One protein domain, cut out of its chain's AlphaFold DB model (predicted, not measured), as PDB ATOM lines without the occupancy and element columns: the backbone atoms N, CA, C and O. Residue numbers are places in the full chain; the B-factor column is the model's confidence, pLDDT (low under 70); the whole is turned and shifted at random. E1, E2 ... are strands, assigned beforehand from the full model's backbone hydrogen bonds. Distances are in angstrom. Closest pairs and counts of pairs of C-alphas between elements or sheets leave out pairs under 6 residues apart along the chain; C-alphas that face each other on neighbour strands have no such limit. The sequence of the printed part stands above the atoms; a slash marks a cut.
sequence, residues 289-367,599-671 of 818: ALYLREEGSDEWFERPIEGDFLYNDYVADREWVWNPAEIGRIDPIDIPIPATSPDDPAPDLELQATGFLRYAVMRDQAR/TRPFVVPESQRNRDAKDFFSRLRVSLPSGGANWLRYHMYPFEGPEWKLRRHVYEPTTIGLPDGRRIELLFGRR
ATOM      1  N   ALA A 289     166.912 182.068 118.930       97.56
ATOM      2  CA  ALA A 289     165.738 182.460 118.167       97.56
ATOM      3  C   ALA A 289     164.601 182.926 119.081       97.56
ATOM      4  O   ALA A 289     164.427 182.430 120.198       97.56
ATOM      5  N   LEU A 290     163.809 183.858 118.563       97.94
ATOM      6  CA  LEU A 290     162.495 184.205 119.075       97.94
ATOM      7  C   LEU A 290     161.449 183.646 118.109       97.94
ATOM      8  O   LEU A 290     161.511 183.922 116.915       97.94
ATOM      9  N   TYR A 291     160.499 182.875 118.617       97.62
ATOM     10  CA  TYR A 291     159.366 182.367 117.854       97.62
ATOM     11  C   TYR A 291     158.132 183.203 118.160       97.62
ATOM     12  O   TYR A 291     157.881 183.517 119.325       97.62
ATOM     13  N   LEU A 292     157.390 183.570 117.118       96.25
ATOM     14  CA  LEU A 292     156.201 184.405 117.213       96.25
ATOM     15  C   LEU A 292     155.041 183.786 116.447       96.25
ATOM     16  O   LEU A 292     155.243 183.206 115.382       96.25
ATOM     17  N   ARG A 293     153.830 183.976 116.957       95.62
ATOM     18  CA  ARG A 293     152.583 183.675 116.249       95.62
ATOM     19  C   ARG A 293     151.447 184.531 116.786       95.62
ATOM     20  O   ARG A 293     151.539 185.046 117.901       95.62
ATOM     21  N   GLU A 294     150.382 184.683 116.015       95.00
ATOM     22  CA  GLU A 294     149.141 185.245 116.550       95.00
ATOM     23  C   GLU A 294     148.472 184.225 117.482       95.00
ATOM     24  O   GLU A 294     148.513 183.022 117.226       95.00
ATOM     25  N   GLU A 295     147.900 184.685 118.593       93.50
ATOM     26  CA  GLU A 295     147.259 183.801 119.570       93.50
ATOM     27  C   GLU A 295     146.122 182.997 118.919       93.50
ATOM     28  O   GLU A 295     145.195 183.570 118.347       93.50
ATOM     29  N   GLY A 296     146.202 181.666 119.021       87.00
ATOM     30  CA  GLY A 296     145.282 180.729 118.368       87.00
ATOM     31  C   GLY A 296     145.716 180.251 116.975       87.00
ATOM     32  O   GLY A 296     144.999 179.461 116.373       87.00
ATOM     33  N   SER A 297     146.858 180.710 116.453       91.38
ATOM     34  CA  SER A 297     147.492 180.130 115.262       91.38
ATOM     35  C   SER A 297     148.350 178.918 115.632       91.38
ATOM     36  O   SER A 297     148.991 178.919 116.679       91.38
ATOM     37  N   ASP A 298     148.444 177.926 114.748       84.94
ATOM     38  CA  ASP A 298     149.258 176.723 114.974       84.94
ATOM     39  C   ASP A 298     150.720 176.878 114.506       84.94
ATOM     40  O   ASP A 298     151.583 176.083 114.873       84.94
ATOM     41  N   GLU A 299     151.040 177.925 113.736       90.75
ATOM     42  CA  GLU A 299     152.353 178.076 113.098       90.75
ATOM     43  C   GLU A 299     153.263 179.075 113.825       90.75
ATOM     44  O   GLU A 299     152.934 180.249 113.995       90.75
ATOM     45  N   TRP A 300     154.465 178.623 114.193       95.06
ATOM     46  CA  TRP A 300     155.522 179.477 114.741       95.06
ATOM     47  C   TRP A 300     156.427 180.066 113.653       95.06
ATOM     48  O   TRP A 300     157.100 179.332 112.921       95.06
ATOM     49  N   PHE A 301     156.569 181.393 113.659       96.31
ATOM     50  CA  PHE A 301     157.514 182.140 112.831       96.31
ATOM     51  C   PHE A 301     158.818 182.394 113.585       96.31
ATOM     52  O   PHE A 301     158.824 182.995 114.659       96.31
ATOM     53  N   GLU A 302     159.940 181.941 113.022       97.06
ATOM     54  CA  GLU A 302     161.268 182.109 113.620       97.06
ATOM     55  C   GLU A 302     161.901 183.460 113.253       97.06
ATOM     56  O   GLU A 302     162.116 183.771 112.077       97.06
ATOM     57  N   ARG A 303     162.332 184.208 114.272       97.56
ATOM     58  CA  ARG A 303     163.243 185.350 114.151       97.56
ATOM     59  C   ARG A 303     164.581 185.044 114.836       97.56
ATOM     60  O   ARG A 303     164.625 184.931 116.064       97.56
ATOM     61  N   PRO A 304     165.685 184.908 114.082       97.12
ATOM     62  CA  PRO A 304     167.017 184.740 114.647       97.12
ATOM     63  C   PRO A 304     167.412 185.922 115.534       97.12
ATOM     64  O   PRO A 304     167.121 187.074 115.215       97.12
ATOM     65  N   ILE A 305     168.116 185.634 116.626       97.38
ATOM     66  CA  ILE A 305     168.696 186.650 117.505       97.38
ATOM     67  C   ILE A 305     170.209 186.633 117.297       97.38
ATOM     68  O   ILE A 305     170.898 185.717 117.746       97.38
ATOM     69  N   GLU A 306     170.725 187.655 116.618       93.88
ATOM     70  CA  GLU A 306     172.153 187.798 116.308       93.88
ATOM     71  C   GLU A 306     172.892 188.441 117.495       93.88
ATOM     72  O   GLU A 306     173.236 189.624 117.487       93.88
ATOM     73  N   GLY A 307     173.069 187.659 118.564       88.00
ATOM     74  CA  GLY A 307     173.661 188.095 119.826       88.00
ATOM     75  C   GLY A 307     174.820 187.226 120.299       88.00
ATOM     76  O   GLY A 307     174.802 186.008 120.154       88.00
ATOM     77  N   ASP A 308     175.802 187.855 120.943       89.56
ATOM     78  CA  ASP A 308     176.982 187.163 121.466       89.56
ATOM     79  C   ASP A 308     176.809 186.596 122.883       89.56
ATOM     80  O   ASP A 308     177.738 185.985 123.399       89.56
ATOM     81  N   PHE A 309     175.649 186.744 123.520       93.88
ATOM     82  CA  PHE A 309     175.425 186.309 124.901       93.88
ATOM     83  C   PHE A 309     175.208 184.786 125.014       93.88
ATOM     84  O   PHE A 309     174.452 184.192 124.241       93.88
ATOM     85  N   LEU A 310     175.838 184.136 125.999       94.06
ATOM     86  CA  LEU A 310     175.578 182.724 126.308       94.06
ATOM     87  C   LEU A 310     175.853 182.350 127.768       94.06
ATOM     88  O   LEU A 310     175.040 181.655 128.376       94.06
ATOM     89  N   TYR A 311     177.001 182.751 128.313       91.81
ATOM     90  CA  TYR A 311     177.516 182.328 129.616       91.81
ATOM     91  C   TYR A 311     177.357 183.392 130.704       91.81
ATOM     92  O   TYR A 311     177.195 183.027 131.869       91.81
ATOM     93  N   ASN A 312     177.410 184.679 130.347       93.06
ATOM     94  CA  ASN A 312     177.334 185.782 131.309       93.06
ATOM     95  C   ASN A 312     175.947 186.431 131.366       93.06
ATOM     96  O   ASN A 312     175.171 186.362 130.417       93.06
ATOM     97  N   ASP A 313     175.676 187.094 132.489       95.31
ATOM     98  CA  ASP A 313     174.466 187.881 132.712       95.31
ATOM     99  C   ASP A 313     174.635 189.309 132.149       95.31
ATOM    100  O   ASP A 313     175.675 189.948 132.343       95.31
ATOM    101  N   TYR A 314     173.596 189.804 131.473       96.12
ATOM    102  CA  TYR A 314     173.510 191.106 130.809       96.12
ATOM    103  C   TYR A 314     172.257 191.849 131.277       96.12
ATOM    104  O   TYR A 314     171.124 191.468 130.963       96.12
ATOM    105  N   VAL A 315     172.457 192.922 132.036       96.50
ATOM    106  CA  VAL A 315     171.387 193.780 132.556       96.50
ATOM    107  C   VAL A 315     171.802 195.243 132.478       96.50
ATOM    108  O   VAL A 315     172.959 195.579 132.739       96.50
ATOM    109  N   ALA A 316     170.850 196.118 132.147       95.56
ATOM    110  CA  ALA A 316     171.068 197.566 132.147       95.56
ATOM    111  C   ALA A 316     170.881 198.189 133.540       95.56
ATOM    112  O   ALA A 316     171.454 199.236 133.831       95.56
ATOM    113  N   ASP A 317     170.085 197.546 134.396       94.94
ATOM    114  CA  ASP A 317     169.748 198.021 135.733       94.94
ATOM    115  C   ASP A 317     169.748 196.848 136.722       94.94
ATOM    116  O   ASP A 317     169.201 195.779 136.442       94.94
ATOM    117  N   ARG A 318     170.358 197.056 137.893       94.00
ATOM    118  CA  ARG A 318     170.392 196.065 138.975       94.00
ATOM    119  C   ARG A 318     168.999 195.805 139.545       94.00
ATOM    120  O   ARG A 318     168.734 194.696 139.992       94.00
ATOM    121  N   GLU A 319     168.104 196.787 139.468       91.75
ATOM    122  CA  GLU A 319     166.722 196.671 139.940       91.75
ATOM    123  C   GLU A 319     165.864 195.740 139.073       91.75
ATOM    124  O   GLU A 319     164.749 195.380 139.455       91.75
ATOM    125  N   TRP A 320     166.361 195.303 137.911       93.81
ATOM    126  CA  TRP A 320     165.663 194.306 137.099       93.81
ATOM    127  C   TRP A 320     165.589 192.932 137.762       93.81
ATOM    128  O   TRP A 320     164.779 192.120 137.323       93.81
ATOM    129  N   VAL A 321     166.390 192.672 138.797       94.94
ATOM    130  CA  VAL A 321     166.418 191.402 139.530       94.94
ATOM    131  C   VAL A 321     166.200 191.620 141.024       94.94
ATOM    132  O   VAL A 321     166.455 192.701 141.549       94.94
ATOM    133  N   TRP A 322     165.750 190.584 141.732       92.44
ATOM    134  CA  TRP A 322     165.505 190.675 143.178       92.44
ATOM    135  C   TRP A 322     166.769 190.724 144.035       92.44
ATOM    136  O   TRP A 322     166.765 191.294 145.122       92.44
ATOM    137  N   ASN A 323     167.848 190.110 143.569       93.12
ATOM    138  CA  ASN A 323     169.111 189.990 144.284       93.12
ATOM    139  C   ASN A 323     170.239 190.694 143.514       93.12
ATOM    140  O   ASN A 323     171.115 190.038 142.951       93.12
ATOM    141  N   PRO A 324     170.256 192.040 143.508       92.62
ATOM    142  CA  PRO A 324     171.200 192.835 142.719       92.62
ATOM    143  C   PRO A 324     172.674 192.604 143.083       92.62
ATOM    144  O   PRO A 324     173.555 192.937 142.294       92.62
ATOM    145  N   ALA A 325     172.955 192.029 144.258       91.38
ATOM    146  CA  ALA A 325     174.302 191.662 144.691       91.38
ATOM    147  C   ALA A 325     174.936 190.546 143.837       91.38
ATOM    148  O   ALA A 325     176.157 190.518 143.709       91.38
ATOM    149  N   GLU A 326     174.129 189.677 143.215       91.75
ATOM    150  CA  GLU A 326     174.623 188.643 142.289       91.75
ATOM    151  C   GLU A 326     175.031 189.229 140.925       91.75
ATOM    152  O   GLU A 326     175.729 188.587 140.141       91.75
ATOM    153  N   ILE A 327     174.630 190.469 140.626       92.12
ATOM    154  CA  ILE A 327     175.002 191.156 139.389       92.12
ATOM    155  C   ILE A 327     176.390 191.779 139.552       92.12
ATOM    156  O   ILE A 327     176.552 192.929 139.986       92.12
ATOM    157  N   GLY A 328     177.408 191.017 139.146       84.88
ATOM    158  CA  GLY A 328     178.808 191.447 139.202       84.88
ATOM    159  C   GLY A 328     179.115 192.681 138.343       84.88
ATOM    160  O   GLY A 328     179.975 193.486 138.705       84.88
ATOM    161  N   ARG A 329     178.394 192.878 137.229       88.62
ATOM    162  CA  ARG A 329     178.568 194.021 136.317       88.62
ATOM    163  C   ARG A 329     177.250 194.451 135.674       88.62
ATOM    164  O   ARG A 329     176.405 193.613 135.392       88.62
ATOM    165  N   ILE A 330     177.117 195.751 135.419       92.75
ATOM    166  CA  ILE A 330     176.075 196.293 134.541       92.75
ATOM    167  C   ILE A 330     176.627 196.273 133.121       92.75
ATOM    168  O   ILE A 330     177.643 196.917 132.856       92.75
ATOM    169  N   ASP A 331     175.986 195.506 132.250       91.50
ATOM    170  CA  ASP A 331     176.369 195.343 130.849       91.50
ATOM    171  C   ASP A 331     175.088 195.182 130.016       91.50
ATOM    172  O   ASP A 331     174.532 194.081 129.946       91.50
ATOM    173  N   PRO A 332     174.524 196.284 129.497       92.62
ATOM    174  CA  PRO A 332     173.311 196.228 128.697       92.62
ATOM    175  C   PRO A 332     173.598 195.650 127.309       92.62
ATOM    176  O   PRO A 332     174.612 195.965 126.689       92.62
ATOM    177  N   ILE A 333     172.649 194.872 126.795       95.25
ATOM    178  CA  ILE A 333     172.575 194.514 125.375       95.25
ATOM    179  C   ILE A 333     171.414 195.271 124.738       95.25
ATOM    180  O   ILE A 333     170.466 195.640 125.428       95.25
ATOM    181  N   ASP A 334     171.507 195.509 123.436       95.56
ATOM    182  CA  ASP A 334     170.440 196.092 122.626       95.56
ATOM    183  C   ASP A 334     170.552 195.482 121.226       95.56
ATOM    184  O   ASP A 334     171.389 195.892 120.418       95.56
ATOM    185  N   ILE A 335     169.840 194.376 121.018       97.19
ATOM    186  CA  ILE A 335     169.964 193.534 119.824       97.19
ATOM    187  C   ILE A 335     168.615 193.508 119.098       97.19
ATOM    188  O   ILE A 335     167.649 192.983 119.668       97.19
ATOM    189  N   PRO A 336     168.544 194.004 117.849       97.06
ATOM    190  CA  PRO A 336     167.309 194.011 117.079       97.06
ATOM    191  C   PRO A 336     166.918 192.602 116.635       97.06
ATOM    192  O   PRO A 336     167.756 191.799 116.225       97.06
ATOM    193  N   ILE A 337     165.617 192.326 116.691       97.38
ATOM    194  CA  ILE A 337     164.979 191.068 116.294       97.38
ATOM    195  C   ILE A 337     163.904 191.397 115.237       97.38
ATOM    196  O   ILE A 337     162.699 191.438 115.544       97.38
ATOM    197  N   PRO A 338     164.323 191.705 113.994       95.94
ATOM    198  CA  PRO A 338     163.409 192.059 112.915       95.94
ATOM    199  C   PRO A 338     162.644 190.832 112.405       95.94
ATOM    200  O   PRO A 338     163.074 189.691 112.585       95.94
ATOM    201  N   ALA A 339     161.516 191.072 111.737       95.19
ATOM    202  CA  ALA A 339     160.806 190.029 111.005       95.19
ATOM    203  C   ALA A 339     161.678 189.455 109.875       95.19
ATOM    204  O   ALA A 339     162.451 190.174 109.235       95.19
ATOM    205  N   THR A 340     161.548 188.154 109.620       92.69
ATOM    206  CA  THR A 340     162.323 187.432 108.594       92.69
ATOM    207  C   THR A 340     161.513 187.091 107.347       92.69
ATOM    208  O   THR A 340     162.098 186.780 106.309       92.69
ATOM    209  N   SER A 341     160.184 187.167 107.435       90.75
ATOM    210  CA  SER A 341     159.241 186.790 106.383       90.75
ATOM    211  C   SER A 341     158.145 187.852 106.235       90.75
ATOM    212  O   SER A 341     157.756 188.451 107.237       90.75
ATOM    213  N   PRO A 342     157.613 188.093 105.021       88.06
ATOM    214  CA  PRO A 342     156.400 188.893 104.846       88.06
ATOM    215  C   PRO A 342     155.153 188.244 105.466       88.06
ATOM    216  O   PRO A 342     154.212 188.964 105.782       88.06
ATOM    217  N   ASP A 343     155.162 186.920 105.651       90.75
ATOM    218  CA  ASP A 343     154.070 186.160 106.274       90.75
ATOM    219  C   ASP A 343     154.149 186.171 107.811       90.75
ATOM    220  O   ASP A 343     153.292 185.603 108.481       90.75
ATOM    221  N   ASP A 344     155.180 186.812 108.378       93.38
ATOM    222  CA  ASP A 344     155.330 186.988 109.822       93.38
ATOM    223  C   ASP A 344     154.068 187.649 110.412       93.38
ATOM    224  O   ASP A 344     153.544 188.600 109.826       93.38
ATOM    225  N   PRO A 345     153.578 187.203 111.582       92.31
ATOM    226  CA  PRO A 345     152.360 187.732 112.192       92.31
ATOM    227  C   PRO A 345     152.481 189.212 112.568       92.31
ATOM    228  O   PRO A 345     151.471 189.880 112.754       92.31
ATOM    229  N   ALA A 346     153.684 189.769 112.696       91.75
ATOM    230  CA  ALA A 346     153.906 191.174 113.020       91.75
ATOM    231  C   ALA A 346     155.103 191.742 112.227       91.75
ATOM    232  O   ALA A 346     156.131 192.078 112.825       91.75
ATOM    233  N   PRO A 347     154.990 191.899 110.895       92.62
ATOM    234  CA  PRO A 347     156.137 192.178 110.029       92.62
ATOM    235  C   PRO A 347     156.736 193.573 110.266       92.62
ATOM    236  O   PRO A 347     157.943 193.761 110.134       92.62
ATOM    237  N   ASP A 348     155.910 194.533 110.695       89.94
ATOM    238  CA  ASP A 348     156.326 195.905 111.020       89.94
ATOM    239  C   ASP A 348     156.866 196.064 112.457       89.94
ATOM    240  O   ASP A 348     157.336 197.138 112.838       89.94
ATOM    241  N   LEU A 349     156.771 195.020 113.288       90.88
ATOM    242  CA  LEU A 349     157.210 195.051 114.679       90.88
ATOM    243  C   LEU A 349     158.678 194.638 114.776       90.88
ATOM    244  O   LEU A 349     158.996 193.461 114.627       90.88
ATOM    245  N   GLU A 350     159.569 195.567 115.115       93.69
ATOM    246  CA  GLU A 350     160.955 195.241 115.469       93.69
ATOM    247  C   GLU A 350     161.096 195.101 116.989       93.69
ATOM    248  O   GLU A 350     161.010 196.079 117.730       93.69
ATOM    249  N   LEU A 351     161.297 193.875 117.471       95.62
ATOM    250  CA  LEU A 351     161.531 193.610 118.891       95.62
ATOM    251  C   LEU A 351     163.009 193.817 119.233       95.62
ATOM    252  O   LEU A 351     163.868 193.658 118.373       95.62
ATOM    253  N   GLN A 352     163.316 194.129 120.494       96.75
ATOM    254  CA  GLN A 352     164.704 194.294 120.951       96.75
ATOM    255  C   GLN A 352     165.008 193.354 122.116       96.75
ATOM    256  O   GLN A 352     164.321 193.390 123.143       96.75
ATOM    257  N   ALA A 353     166.064 192.549 121.999       97.62
ATOM    258  CA  ALA A 353     166.663 191.858 123.135       97.62
ATOM    259  C   ALA A 353     167.510 192.853 123.939       97.62
ATOM    260  O   ALA A 353     168.521 193.359 123.462       97.62
ATOM    261  N   THR A 354     167.086 193.118 125.176       96.88
ATOM    262  CA  THR A 354     167.640 194.190 126.031       96.88
ATOM    263  C   THR A 354     168.316 193.687 127.307       96.88
ATOM    264  O   THR A 354     168.870 194.461 128.088       96.88
ATOM    265  N   GLY A 355     168.248 192.383 127.560       96.94
ATOM    266  CA  GLY A 355     168.860 191.747 128.718       96.94
ATOM    267  C   GLY A 355     168.845 190.232 128.592       96.94
ATOM    268  O   GLY A 355     167.994 189.666 127.909       96.94
ATOM    269  N   PHE A 356     169.783 189.574 129.256       97.69
ATOM    270  CA  PHE A 356     169.909 188.123 129.281       97.69
ATOM    271  C   PHE A 356     170.390 187.685 130.662       97.69
ATOM    272  O   PHE A 356     171.327 188.261 131.203       97.69
ATOM    273  N   LEU A 357     169.756 186.674 131.240       97.25
ATOM    274  CA  LEU A 357     170.204 186.047 132.481       97.25
ATOM    275  C   LEU A 357     170.388 184.563 132.220       97.25
ATOM    276  O   LEU A 357     169.477 183.911 131.716       97.25
ATOM    277  N   ARG A 358     171.541 184.018 132.586       94.56
ATOM    278  CA  ARG A 358     171.892 182.626 132.320       94.56
ATOM    279  C   ARG A 358     171.216 181.655 133.287       94.56
ATOM    280  O   ARG A 358     170.789 180.573 132.894       94.56
ATOM    281  N   TYR A 359     171.114 182.037 134.557       95.44
ATOM    282  CA  TYR A 359     170.441 181.239 135.580       95.44
ATOM    283  C   TYR A 359     169.490 182.116 136.384       95.44
ATOM    284  O   TYR A 359     169.904 182.750 137.355       95.44
ATOM    285  N   ALA A 360     168.210 182.143 136.010       96.12
ATOM    286  CA  ALA A 360     167.213 182.908 136.743       96.12
ATOM    287  C   ALA A 360     165.821 182.260 136.764       96.12
ATOM    288  O   ALA A 360     165.327 181.689 135.787       96.12
ATOM    289  N   VAL A 361     165.150 182.411 137.904       94.06
ATOM    290  CA  VAL A 361     163.758 181.994 138.114       94.06
ATOM    291  C   VAL A 361     162.911 183.212 138.452       94.06
ATOM    292  O   VAL A 361     163.376 184.098 139.160       94.06
ATOM    293  N   MET A 362     161.679 183.280 137.953       92.62
ATOM    294  CA  MET A 362     160.773 184.360 138.345       92.62
ATOM    295  C   MET A 362     160.342 184.143 139.793       92.62
ATOM    296  O   MET A 362     160.032 183.017 140.184       92.62
ATOM    297  N   ARG A 363     160.359 185.206 140.594       90.56
ATOM    298  CA  ARG A 363     159.799 185.205 141.944       90.56
ATOM    299  C   ARG A 363     158.902 186.413 142.120       90.56
ATOM    300  O   ARG A 363     159.250 187.511 141.678       90.56
ATOM    301  N   ASP A 364     157.804 186.204 142.827       86.19
ATOM    302  CA  ASP A 364     156.948 187.289 143.282       86.19
ATOM    303  C   ASP A 364     157.419 187.754 144.650       86.19
ATOM    304  O   ASP A 364     157.600 186.939 145.559       86.19
ATOM    305  N   GLN A 365     157.594 189.059 144.809       84.81
ATOM    306  CA  GLN A 365     157.809 189.668 146.115       84.81
ATOM    307  C   GLN A 365     156.877 190.861 146.284       84.81
ATOM    308  O   GLN A 365     156.683 191.659 145.363       84.81
ATOM    309  N   ALA A 366     156.303 190.965 147.479       84.12
ATOM    310  CA  ALA A 366     155.565 192.140 147.895       84.12
ATOM    311  C   ALA A 366     156.552 193.283 148.171       84.12
ATOM    312  O   ALA A 366     157.617 193.078 148.754       84.12
ATOM    313  N   ARG A 367     156.199 194.491 147.743       86.06
ATOM    314  CA  ARG A 367     156.953 195.722 148.005       86.06
ATOM    315  C   ARG A 367     156.005 196.848 148.409       86.06
ATOM    316  O   ARG A 367     154.832 196.779 148.062       86.06
ATOM    317  N   THR A 599     156.662 190.733 140.080       90.31
ATOM    318  CA  THR A 599     157.384 189.554 139.604       90.31
ATOM    319  C   THR A 599     158.665 190.012 138.927       90.31
ATOM    320  O   THR A 599     158.630 190.802 137.981       90.31
ATOM    321  N   ARG A 600     159.814 189.534 139.404       93.69
ATOM    322  CA  ARG A 600     161.124 189.794 138.787       93.69
ATOM    323  C   ARG A 600     161.970 188.523 138.798       93.69
ATOM    324  O   ARG A 600     161.748 187.645 139.638       93.69
ATOM    325  N   PRO A 601     162.947 188.401 137.889       96.81
ATOM    326  CA  PRO A 601     163.933 187.343 137.974       96.81
ATOM    327  C   PRO A 601     164.720 187.411 139.290       96.81
ATOM    328  O   PRO A 601     165.157 188.470 139.737       96.81
ATOM    329  N   PHE A 602     164.935 186.252 139.887       95.69
ATOM    330  CA  PHE A 602     165.899 186.010 140.946       95.69
ATOM    331  C   PHE A 602     167.057 185.221 140.336       95.69
ATOM    332  O   PHE A 602     166.854 184.107 139.838       95.69
ATOM    333  N   VAL A 603     168.255 185.803 140.345       96.56
ATOM    334  CA  VAL A 603     169.462 185.175 139.798       96.56
ATOM    335  C   VAL A 603     169.883 184.045 140.727       96.56
ATOM    336  O   VAL A 603     170.007 184.240 141.933       96.56
ATOM    337  N   VAL A 604     170.090 182.846 140.193       94.00
ATOM    338  CA  VAL A 604     170.541 181.707 141.000       94.00
ATOM    339  C   VAL A 604     172.004 181.948 141.400       94.00
ATOM    340  O   VAL A 604     172.832 182.132 140.499       94.00
ATOM    341  N   PRO A 605     172.347 181.939 142.704       91.12
ATOM    342  CA  PRO A 605     173.724 182.123 143.163       91.12
ATOM    343  C   PRO A 605     174.665 181.066 142.589       91.12
ATOM    344  O   PRO A 605     174.263 179.913 142.419       91.12
ATOM    345  N   GLU A 606     175.923 181.429 142.329       84.94
ATOM    346  CA  GLU A 606     176.885 180.560 141.630       84.94
ATOM    347  C   GLU A 606     177.046 179.179 142.285       84.94
ATOM    348  O   GLU A 606     177.024 178.160 141.596       84.94
ATOM    349  N   SER A 607     177.079 179.125 143.619       83.00
ATOM    350  CA  SER A 607     177.216 177.884 144.392       83.00
ATOM    351  C   SER A 607     176.021 176.927 144.287       83.00
ATOM    352  O   SER A 607     176.128 175.775 144.700       83.00
ATOM    353  N   GLN A 608     174.873 177.392 143.784       88.19
ATOM    354  CA  GLN A 608     173.651 176.598 143.603       88.19
ATOM    355  C   GLN A 608     173.414 176.214 142.136       88.19
ATOM    356  O   GLN A 608     172.474 175.479 141.831       88.19
ATOM    357  N   ARG A 609     174.232 176.722 141.206       87.88
ATOM    358  CA  ARG A 609     174.066 176.457 139.775       87.88
ATOM    359  C   ARG A 609     174.478 175.025 139.462       87.88
ATOM    360  O   ARG A 609     175.566 174.581 139.817       87.88
ATOM    361  N   ASN A 610     173.628 174.322 138.718       83.56
ATOM    362  CA  ASN A 610     173.987 173.042 138.123       83.56
ATOM    363  C   ASN A 610     174.422 173.260 136.666       83.56
ATOM    364  O   ASN A 610     173.656 173.775 135.846       83.56
ATOM    365  N   ARG A 611     175.645 172.839 136.328       77.44
ATOM    366  CA  ARG A 611     176.170 172.897 134.957       77.44
ATOM    367  C   ARG A 611     175.346 172.044 133.986       77.44
ATOM    368  O   ARG A 611     175.171 172.442 132.834       77.44
ATOM    369  N   ASP A 612     174.786 170.931 134.452       80.56
ATOM    370  CA  ASP A 612     173.981 170.018 133.632       80.56
ATOM    371  C   ASP A 612     172.610 170.598 133.267       80.56
ATOM    372  O   ASP A 612     171.970 170.123 132.330       80.56
ATOM    373  N   ALA A 613     172.184 171.679 133.933       82.94
ATOM    374  CA  ALA A 613     170.962 172.393 133.574       82.94
ATOM    375  C   ALA A 613     171.066 173.132 132.225       82.94
ATOM    376  O   ALA A 613     170.046 173.576 131.701       82.94
ATOM    377  N   LYS A 614     172.275 173.262 131.649       86.12
ATOM    378  CA  LYS A 614     172.526 173.937 130.364       86.12
ATOM    379  C   LYS A 614     171.796 175.287 130.293       86.12
ATOM    380  O   LYS A 614     172.077 176.149 131.122       86.12
ATOM    381  N   ASP A 615     170.925 175.478 129.302       91.31
ATOM    382  CA  ASP A 615     170.211 176.728 129.015       91.31
ATOM    383  C   ASP A 615     168.834 176.794 129.704       91.31
ATOM    384  O   ASP A 615     168.119 177.777 129.555       91.31
ATOM    385  N   PHE A 616     168.435 175.762 130.460       90.81
ATOM    386  CA  PHE A 616     167.064 175.588 130.961       90.81
ATOM    387  C   PHE A 616     166.558 176.743 131.842       90.81
ATOM    388  O   PHE A 616     165.366 177.045 131.853       90.81
ATOM    389  N   PHE A 617     167.465 177.385 132.581       93.88
ATOM    390  CA  PHE A 617     167.163 178.524 133.454       93.88
ATOM    391  C   PHE A 617     167.469 179.881 132.810       93.88
ATOM    392  O   PHE A 617     167.403 180.902 133.497       93.88
ATOM    393  N   SER A 618     167.802 179.903 131.520       96.31
ATOM    394  CA  SER A 618     168.071 181.144 130.809       96.31
ATOM    395  C   SER A 618     166.791 181.969 130.658       96.31
ATOM    396  O   SER A 618     165.695 181.437 130.443       96.31
ATOM    397  N   ARG A 619     166.938 183.290 130.751       97.69
ATOM    398  CA  ARG A 619     165.875 184.276 130.562       97.69
ATOM    399  C   ARG A 619     166.339 185.346 129.583       97.69
ATOM    400  O   ARG A 619     167.425 185.896 129.755       97.69
ATOM    401  N   LEU A 620     165.502 185.683 128.609       97.94
ATOM    402  CA  LEU A 620     165.741 186.779 127.670       97.94
ATOM    403  C   LEU A 620     164.765 187.918 127.957       97.94
ATOM    404  O   LEU A 620     163.558 187.697 128.002       97.94
ATOM    405  N   ARG A 621     165.258 189.142 128.121       97.62
ATOM    406  CA  ARG A 621     164.407 190.327 128.219       97.62
ATOM    407  C   ARG A 621     164.144 190.876 126.827       97.62
ATOM    408  O   ARG A 621     165.061 191.397 126.192       97.62
ATOM    409  N   VAL A 622     162.896 190.818 126.384       97.12
ATOM    410  CA  VAL A 622     162.460 191.375 125.099       97.12
ATOM    411  C   VAL A 622     161.639 192.631 125.350       97.12
ATOM    412  O   VAL A 622     160.728 192.619 126.177       97.12
ATOM    413  N   SER A 623     161.975 193.719 124.663       95.12
ATOM    414  CA  SER A 623     161.252 194.991 124.734       95.12
ATOM    415  C   SER A 623     160.528 195.314 123.433       95.12
ATOM    416  O   SER A 623     160.954 194.905 122.350       95.12
ATOM    417  N   LEU A 624     159.419 196.035 123.578       91.06
ATOM    418  CA  LEU A 624     158.540 196.459 122.494       91.06
ATOM    419  C   LEU A 624     158.815 197.924 122.124       91.06
ATOM    420  O   LEU A 624     159.001 198.740 123.033       91.06
ATOM    421  N   PRO A 625     158.731 198.311 120.838       85.75
ATOM    422  CA  PRO A 625     158.828 199.714 120.421       85.75
ATOM    423  C   PRO A 625     157.783 200.627 121.072       85.75
ATOM    424  O   PRO A 625     158.060 201.787 121.364       85.75
ATOM    425  N   SER A 626     156.581 200.100 121.329       78.25
ATOM    426  CA  SER A 626     155.480 200.805 122.001       78.25
ATOM    427  C   SER A 626     155.716 201.044 123.498       78.25
ATOM    428  O   SER A 626     154.922 201.731 124.138       78.25
ATOM    429  N   GLY A 627     156.803 200.504 124.057       79.38
ATOM    430  CA  GLY A 627     157.101 200.510 125.483       79.38
ATOM    431  C   GLY A 627     156.712 199.198 126.167       79.38
ATOM    432  O   GLY A 627     155.842 198.459 125.714       79.38
ATOM    433  N   GLY A 628     157.383 198.910 127.284       86.62
ATOM    434  CA  GLY A 628     157.244 197.648 128.014       86.62
ATOM    435  C   GLY A 628     158.317 196.620 127.649       86.62
ATOM    436  O   GLY A 628     158.970 196.700 126.606       86.62
ATOM    437  N   ALA A 629     158.542 195.672 128.555       92.88
ATOM    438  CA  ALA A 629     159.484 194.582 128.356       92.88
ATOM    439  C   ALA A 629     159.088 193.364 129.189       92.88
ATOM    440  O   ALA A 629     158.604 193.515 130.310       92.88
ATOM    441  N   ASN A 630     159.361 192.175 128.661       94.38
ATOM    442  CA  ASN A 630     159.039 190.902 129.292       94.38
ATOM    443  C   ASN A 630     160.280 190.021 129.396       94.38
ATOM    444  O   ASN A 630     161.109 189.993 128.486       94.38
ATOM    445  N   TRP A 631     160.394 189.291 130.505       96.81
ATOM    446  CA  TRP A 631     161.411 188.259 130.689       96.81
ATOM    447  C   TRP A 631     160.877 186.915 130.200       96.81
ATOM    448  O   TRP A 631     160.131 186.235 130.904       96.81
ATOM    449  N   LEU A 632     161.292 186.520 129.005       97.44
ATOM    450  CA  LEU A 632     160.931 185.257 128.382       97.44
ATOM    451  C   LEU A 632     161.760 184.120 128.969       97.44
ATOM    452  O   LEU A 632     162.974 184.242 129.157       97.44
ATOM    453  N   ARG A 633     161.100 183.003 129.265       96.38
ATOM    454  CA  ARG A 633     161.755 181.741 129.615       96.38
ATOM    455  C   ARG A 633     162.384 181.120 128.373       96.38
ATOM    456  O   ARG A 633     161.830 181.247 127.293       96.38
ATOM    457  N   TYR A 634     163.505 180.428 128.542       97.12
ATOM    458  CA  TYR A 634     164.008 179.524 127.516       97.12
ATOM    459  C   TYR A 634     163.152 178.252 127.389       97.12
ATOM    460  O   TYR A 634     162.915 177.540 128.372       97.12
ATOM    461  N   HIS A 635     162.770 177.927 126.159       96.62
ATOM    462  CA  HIS A 635     162.095 176.698 125.762       96.62
ATOM    463  C   HIS A 635     163.037 175.865 124.897       96.62
ATOM    464  O   HIS A 635     163.622 176.347 123.929       96.62
ATOM    465  N   MET A 636     163.194 174.587 125.250       93.94
ATOM    466  CA  MET A 636     164.110 173.694 124.533       93.94
ATOM    467  C   MET A 636     163.658 173.433 123.091       93.94
ATOM    468  O   MET A 636     164.516 173.311 122.211       93.94
ATOM    469  N   TYR A 637     162.337 173.379 122.890       95.06
ATOM    470  CA  TYR A 637     161.661 173.191 121.612       95.06
ATOM    471  C   TYR A 637     160.389 174.065 121.562       95.06
ATOM    472  O   TYR A 637     159.656 174.104 122.557       95.06
ATOM    473  N   PRO A 638     160.113 174.756 120.444       94.50
ATOM    474  CA  PRO A 638     158.877 175.491 120.203       94.50
ATOM    475  C   PRO A 638     157.765 174.531 119.749       94.50
ATOM    476  O   PRO A 638     157.506 174.387 118.558       94.50
ATOM    477  N   PHE A 639     157.140 173.821 120.693       94.44
ATOM    478  CA  PHE A 639     155.991 172.959 120.380       94.44
ATOM    479  C   PHE A 639     154.828 173.781 119.809       94.44
ATOM    480  O   PHE A 639     154.628 174.921 120.223       94.44
ATOM    481  N   GLU A 640     154.047 173.207 118.896       91.88
ATOM    482  CA  GLU A 640     152.872 173.870 118.306       91.88
ATOM    483  C   GLU A 640     151.830 174.206 119.380       91.88
ATOM    484  O   GLU A 640     151.333 175.323 119.443       91.88
ATOM    485  N   GLY A 641     151.602 173.314 120.337       93.12
ATOM    486  CA  GLY A 641     150.660 173.554 121.426       93.12
ATOM    487  C   GLY A 641     150.952 172.705 122.657       93.12
ATOM    488  O   GLY A 641     151.865 171.865 122.640       93.12
ATOM    489  N   PRO A 642     150.203 172.909 123.755       93.38
ATOM    490  CA  PRO A 642     150.298 172.055 124.936       93.38
ATOM    491  C   PRO A 642     150.019 170.570 124.625       93.38
ATOM    492  O   PRO A 642     150.633 169.702 125.246       93.38
ATOM    493  N   GLU A 643     149.173 170.272 123.639       94.81
ATOM    494  CA  GLU A 643     148.830 168.936 123.132       94.81
ATOM    495  C   GLU A 643     149.970 168.261 122.344       94.81
ATOM    496  O   GLU A 643     150.045 167.029 122.282       94.81
ATOM    497  N   TRP A 644     150.923 169.052 121.836       95.31
ATOM    498  CA  TRP A 644     152.134 168.593 121.139       95.31
ATOM    499  C   TRP A 644     153.388 168.603 122.018       95.31
ATOM    500  O   TRP A 644     154.503 168.349 121.558       95.31
ATOM    501  N   LYS A 645     153.235 168.897 123.309       94.31
ATOM    502  CA  LYS A 645     154.350 168.966 124.251       94.31
ATOM    503  C   LYS A 645     154.840 167.569 124.620       94.31
ATOM    504  O   LYS A 645     154.058 166.688 124.977       94.31
ATOM    505  N   LEU A 646     156.159 167.392 124.639       94.56
ATOM    506  CA  LEU A 646     156.772 166.211 125.243       94.56
ATOM    507  C   LEU A 646     156.736 166.279 126.770       94.56
ATOM    508  O   LEU A 646     156.965 167.325 127.385       94.56
ATOM    509  N   ARG A 647     156.556 165.125 127.410       89.00
ATOM    510  CA  ARG A 647     156.647 165.015 128.869       89.00
ATOM    511  C   ARG A 647     157.996 165.546 129.368       89.00
ATOM    512  O   ARG A 647     159.021 165.403 128.697       89.00
ATOM    513  N   ARG A 648     157.993 166.159 130.558       85.38
ATOM    514  CA  ARG A 648     159.159 166.807 131.202       85.38
ATOM    515  C   ARG A 648     159.710 168.042 130.482       85.38
ATOM    516  O   ARG A 648     160.695 168.614 130.944       85.38
ATOM    517  N   HIS A 649     159.068 168.481 129.404       91.25
ATOM    518  CA  HIS A 649     159.366 169.755 128.769       91.25
ATOM    519  C   HIS A 649     158.322 170.791 129.176       91.25
ATOM    520  O   HIS A 649     157.188 170.465 129.528       91.25
ATOM    521  N   VAL A 650     158.735 172.054 129.169       89.62
ATOM    522  CA  VAL A 650     157.871 173.180 129.519       89.62
ATOM    523  C   VAL A 650     157.312 173.788 128.246       89.62
ATOM    524  O   VAL A 650     158.044 173.978 127.279       89.62
ATOM    525  N   TYR A 651     156.027 174.116 128.288       92.69
ATOM    526  CA  TYR A 651     155.340 174.917 127.290       92.69
ATOM    527  C   TYR A 651     154.642 176.055 128.032       92.69
ATOM    528  O   TYR A 651     153.764 175.808 128.852       92.69
ATOM    529  N   GLU A 652     155.133 177.272 127.829       94.06
ATOM    530  CA  GLU A 652     154.714 178.464 128.580       94.06
ATOM    531  C   GLU A 652     154.983 179.699 127.698       94.06
ATOM    532  O   GLU A 652     155.961 180.416 127.938       94.06
ATOM    533  N   PRO A 653     154.233 179.873 126.590       95.50
ATOM    534  CA  PRO A 653     154.375 181.040 125.728       95.50
ATOM    535  C   PRO A 653     154.014 182.320 126.482       95.50
ATOM    536  O   PRO A 653     153.172 182.327 127.376       95.50
ATOM    537  N   THR A 654     154.681 183.419 126.137       95.31
ATOM    538  CA  THR A 654     154.366 184.741 126.690       95.31
ATOM    539  C   THR A 654     153.540 185.531 125.691       95.31
ATOM    540  O   THR A 654     154.022 185.820 124.599       95.31
ATOM    541  N   THR A 655     152.332 185.929 126.076       95.00
ATOM    542  CA  THR A 655     151.457 186.743 125.228       95.00
ATOM    543  C   THR A 655     151.725 188.231 125.427       95.00
ATOM    544  O   THR A 655     151.806 188.727 126.553       95.00
ATOM    545  N   ILE A 656     151.827 188.965 124.324       92.75
ATOM    546  CA  ILE A 656     151.923 190.423 124.282       92.75
ATOM    547  C   ILE A 656     150.740 191.003 123.499       92.75
ATOM    548  O   ILE A 656     150.329 190.467 122.472       92.75
ATOM    549  N   GLY A 657     150.190 192.115 123.985       91.12
ATOM    550  CA  GLY A 657     149.183 192.890 123.260       91.12
ATOM    551  C   GLY A 657     149.839 193.973 122.409       91.12
ATOM    552  O   GLY A 657     150.696 194.711 122.899       91.12
ATOM    553  N   LEU A 658     149.428 194.086 121.149       88.88
ATOM    554  CA  LEU A 658     149.857 195.151 120.247       88.88
ATOM    555  C   LEU A 658     148.864 196.330 120.263       88.88
ATOM    556  O   LEU A 658     147.683 196.140 120.562       88.88
ATOM    557  N   PRO A 659     149.301 197.561 119.917       86.56
ATOM    558  CA  PRO A 659     148.417 198.732 119.875       86.56
ATOM    559  C   PRO A 659     147.239 198.620 118.896       86.56
ATOM    560  O   PRO A 659     146.257 199.343 119.038       86.56
ATOM    561  N   ASP A 660     147.341 197.739 117.898       86.75
ATOM    562  CA  ASP A 660     146.291 197.459 116.913       86.75
ATOM    563  C   ASP A 660     145.242 196.440 117.405       86.75
ATOM    564  O   ASP A 660     144.276 196.167 116.696       86.75
ATOM    565  N   GLY A 661     145.400 195.913 118.624       89.56
ATOM    566  CA  GLY A 661     144.488 194.961 119.256       89.56
ATOM    567  C   GLY A 661     144.864 193.492 119.066       89.56
ATOM    568  O   GLY A 661     144.259 192.639 119.718       89.56
ATOM    569  N   ARG A 662     145.865 193.173 118.235       91.50
ATOM    570  CA  ARG A 662     146.338 191.792 118.075       91.50
ATOM    571  C   ARG A 662     147.058 191.301 119.324       91.50
ATOM    572  O   ARG A 662     147.700 192.075 120.041       91.50
ATOM    573  N   ARG A 663     146.974 189.993 119.564       94.56
ATOM    574  CA  ARG A 663     147.695 189.300 120.636       94.56
ATOM    575  C   ARG A 663     148.702 188.352 120.007       94.56
ATOM    576  O   ARG A 663     148.328 187.497 119.213       94.56
ATOM    577  N   ILE A 664     149.974 188.548 120.329       94.81
ATOM    578  CA  ILE A 664     151.081 187.769 119.777       94.81
ATOM    579  C   ILE A 664     151.683 186.933 120.897       94.81
ATOM    580  O   ILE A 664     152.006 187.458 121.962       94.81
ATOM    581  N   GLU A 665     151.852 185.643 120.656       96.75
ATOM    582  CA  GLU A 665     152.577 184.749 121.547       96.75
ATOM    583  C   GLU A 665     154.061 184.722 121.186       96.75
ATOM    584  O   GLU A 665     154.425 184.768 120.012       96.75
ATOM    585  N   LEU A 666     154.914 184.639 122.207       97.25
ATOM    586  CA  LEU A 666     156.367 184.612 122.086       97.25
ATOM    587  C   LEU A 666     156.956 183.385 122.794       97.25
ATOM    588  O   LEU A 666     156.638 183.127 123.960       97.25
ATOM    589  N   LEU A 667     157.900 182.703 122.141       97.50
ATOM    590  CA  LEU A 667     158.781 181.702 122.755       97.50
ATOM    591  C   LEU A 667     160.247 182.039 122.484       97.50
ATOM    592  O   LEU A 667     160.624 182.358 121.360       97.50
ATOM    593  N   PHE A 668     161.097 181.928 123.503       97.88
ATOM    594  CA  PHE A 668     162.542 182.095 123.355       97.88
ATOM    595  C   PHE A 668     163.212 180.720 123.321       97.88
ATOM    596  O   PHE A 668     163.079 179.942 124.260       97.88
ATOM    597  N   GLY A 669     163.945 180.413 122.252       97.12
ATOM    598  CA  GLY A 669     164.534 179.094 122.040       97.12
ATOM    599  C   GLY A 669     165.792 179.123 121.179       97.12
ATOM    600  O   GLY A 669     166.475 180.143 121.058       97.12
ATOM    601  N   ARG A 670     166.117 177.973 120.588       96.88
ATOM    602  CA  ARG A 670     167.235 177.808 119.646       96.88
ATOM    603  C   ARG A 670     166.709 177.843 118.228       96.88
ATOM    604  O   ARG A 670     165.638 177.302 117.996       96.88
ATOM    605  N   ARG A 671     167.494 178.380 117.297       97.06
ATOM    606  CA  ARG A 671     167.209 178.321 115.860       97.06
ATOM    607  C   ARG A 671     166.998 176.878 115.418       97.06
ATOM    608  O   ARG A 671     167.771 175.989 115.805       97.06
TER     609      ARG A 671
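AT A GLANCE: This is residues 289 to 367 and 599 to 671 of the 818 residues of an uncharacterized protein of Phycisphaerae bacterium (UniProt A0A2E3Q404). Though little is regular structure, a sandwich forms the core: two strongly twisted sheets face to face, strands crossed at 43 degrees, with the ribbon E5-E6 beyond one end and long loops around. The 152 printed residues have ten named strands, E1 to E10 in order, and no named helix; strands hold 56 residues, all strand by class. Both sheets, E2 E1 E10 E9 and E3 E4 E7 E8, are antiparallel. The whole is compact, radius of gyration of the C-alphas 15.5 A, spanning 44 by 36 by 33 A.

HOW THE PARTS SIT: E1, residues 289 to 294, and E10, 663 to 670, are antiparallel inner strands; N 291 and O 667 are 2.8 A apart. E2, 301 to 305, and E9, 654 to 657, are edge strands. E8, 629 to 633, comes closest to E10 at C-alphas 632 and 668, 6.2 A. E7, 619 to 623, is inner.

IN THESE COORDINATES: E3 is 335 to 337, E4 351 to 357, E5 360 to 367, E6 599 to 603. C-alpha 289 is at (165.738, 182.460, 118.167). E10 is 22.7 A long.

THE WHOLE: Residues 368 to 598 are cut out; C-alphas 367 and 599 are 10.4 A apart. E2 to E3 is a long link. No printed residue is under 70.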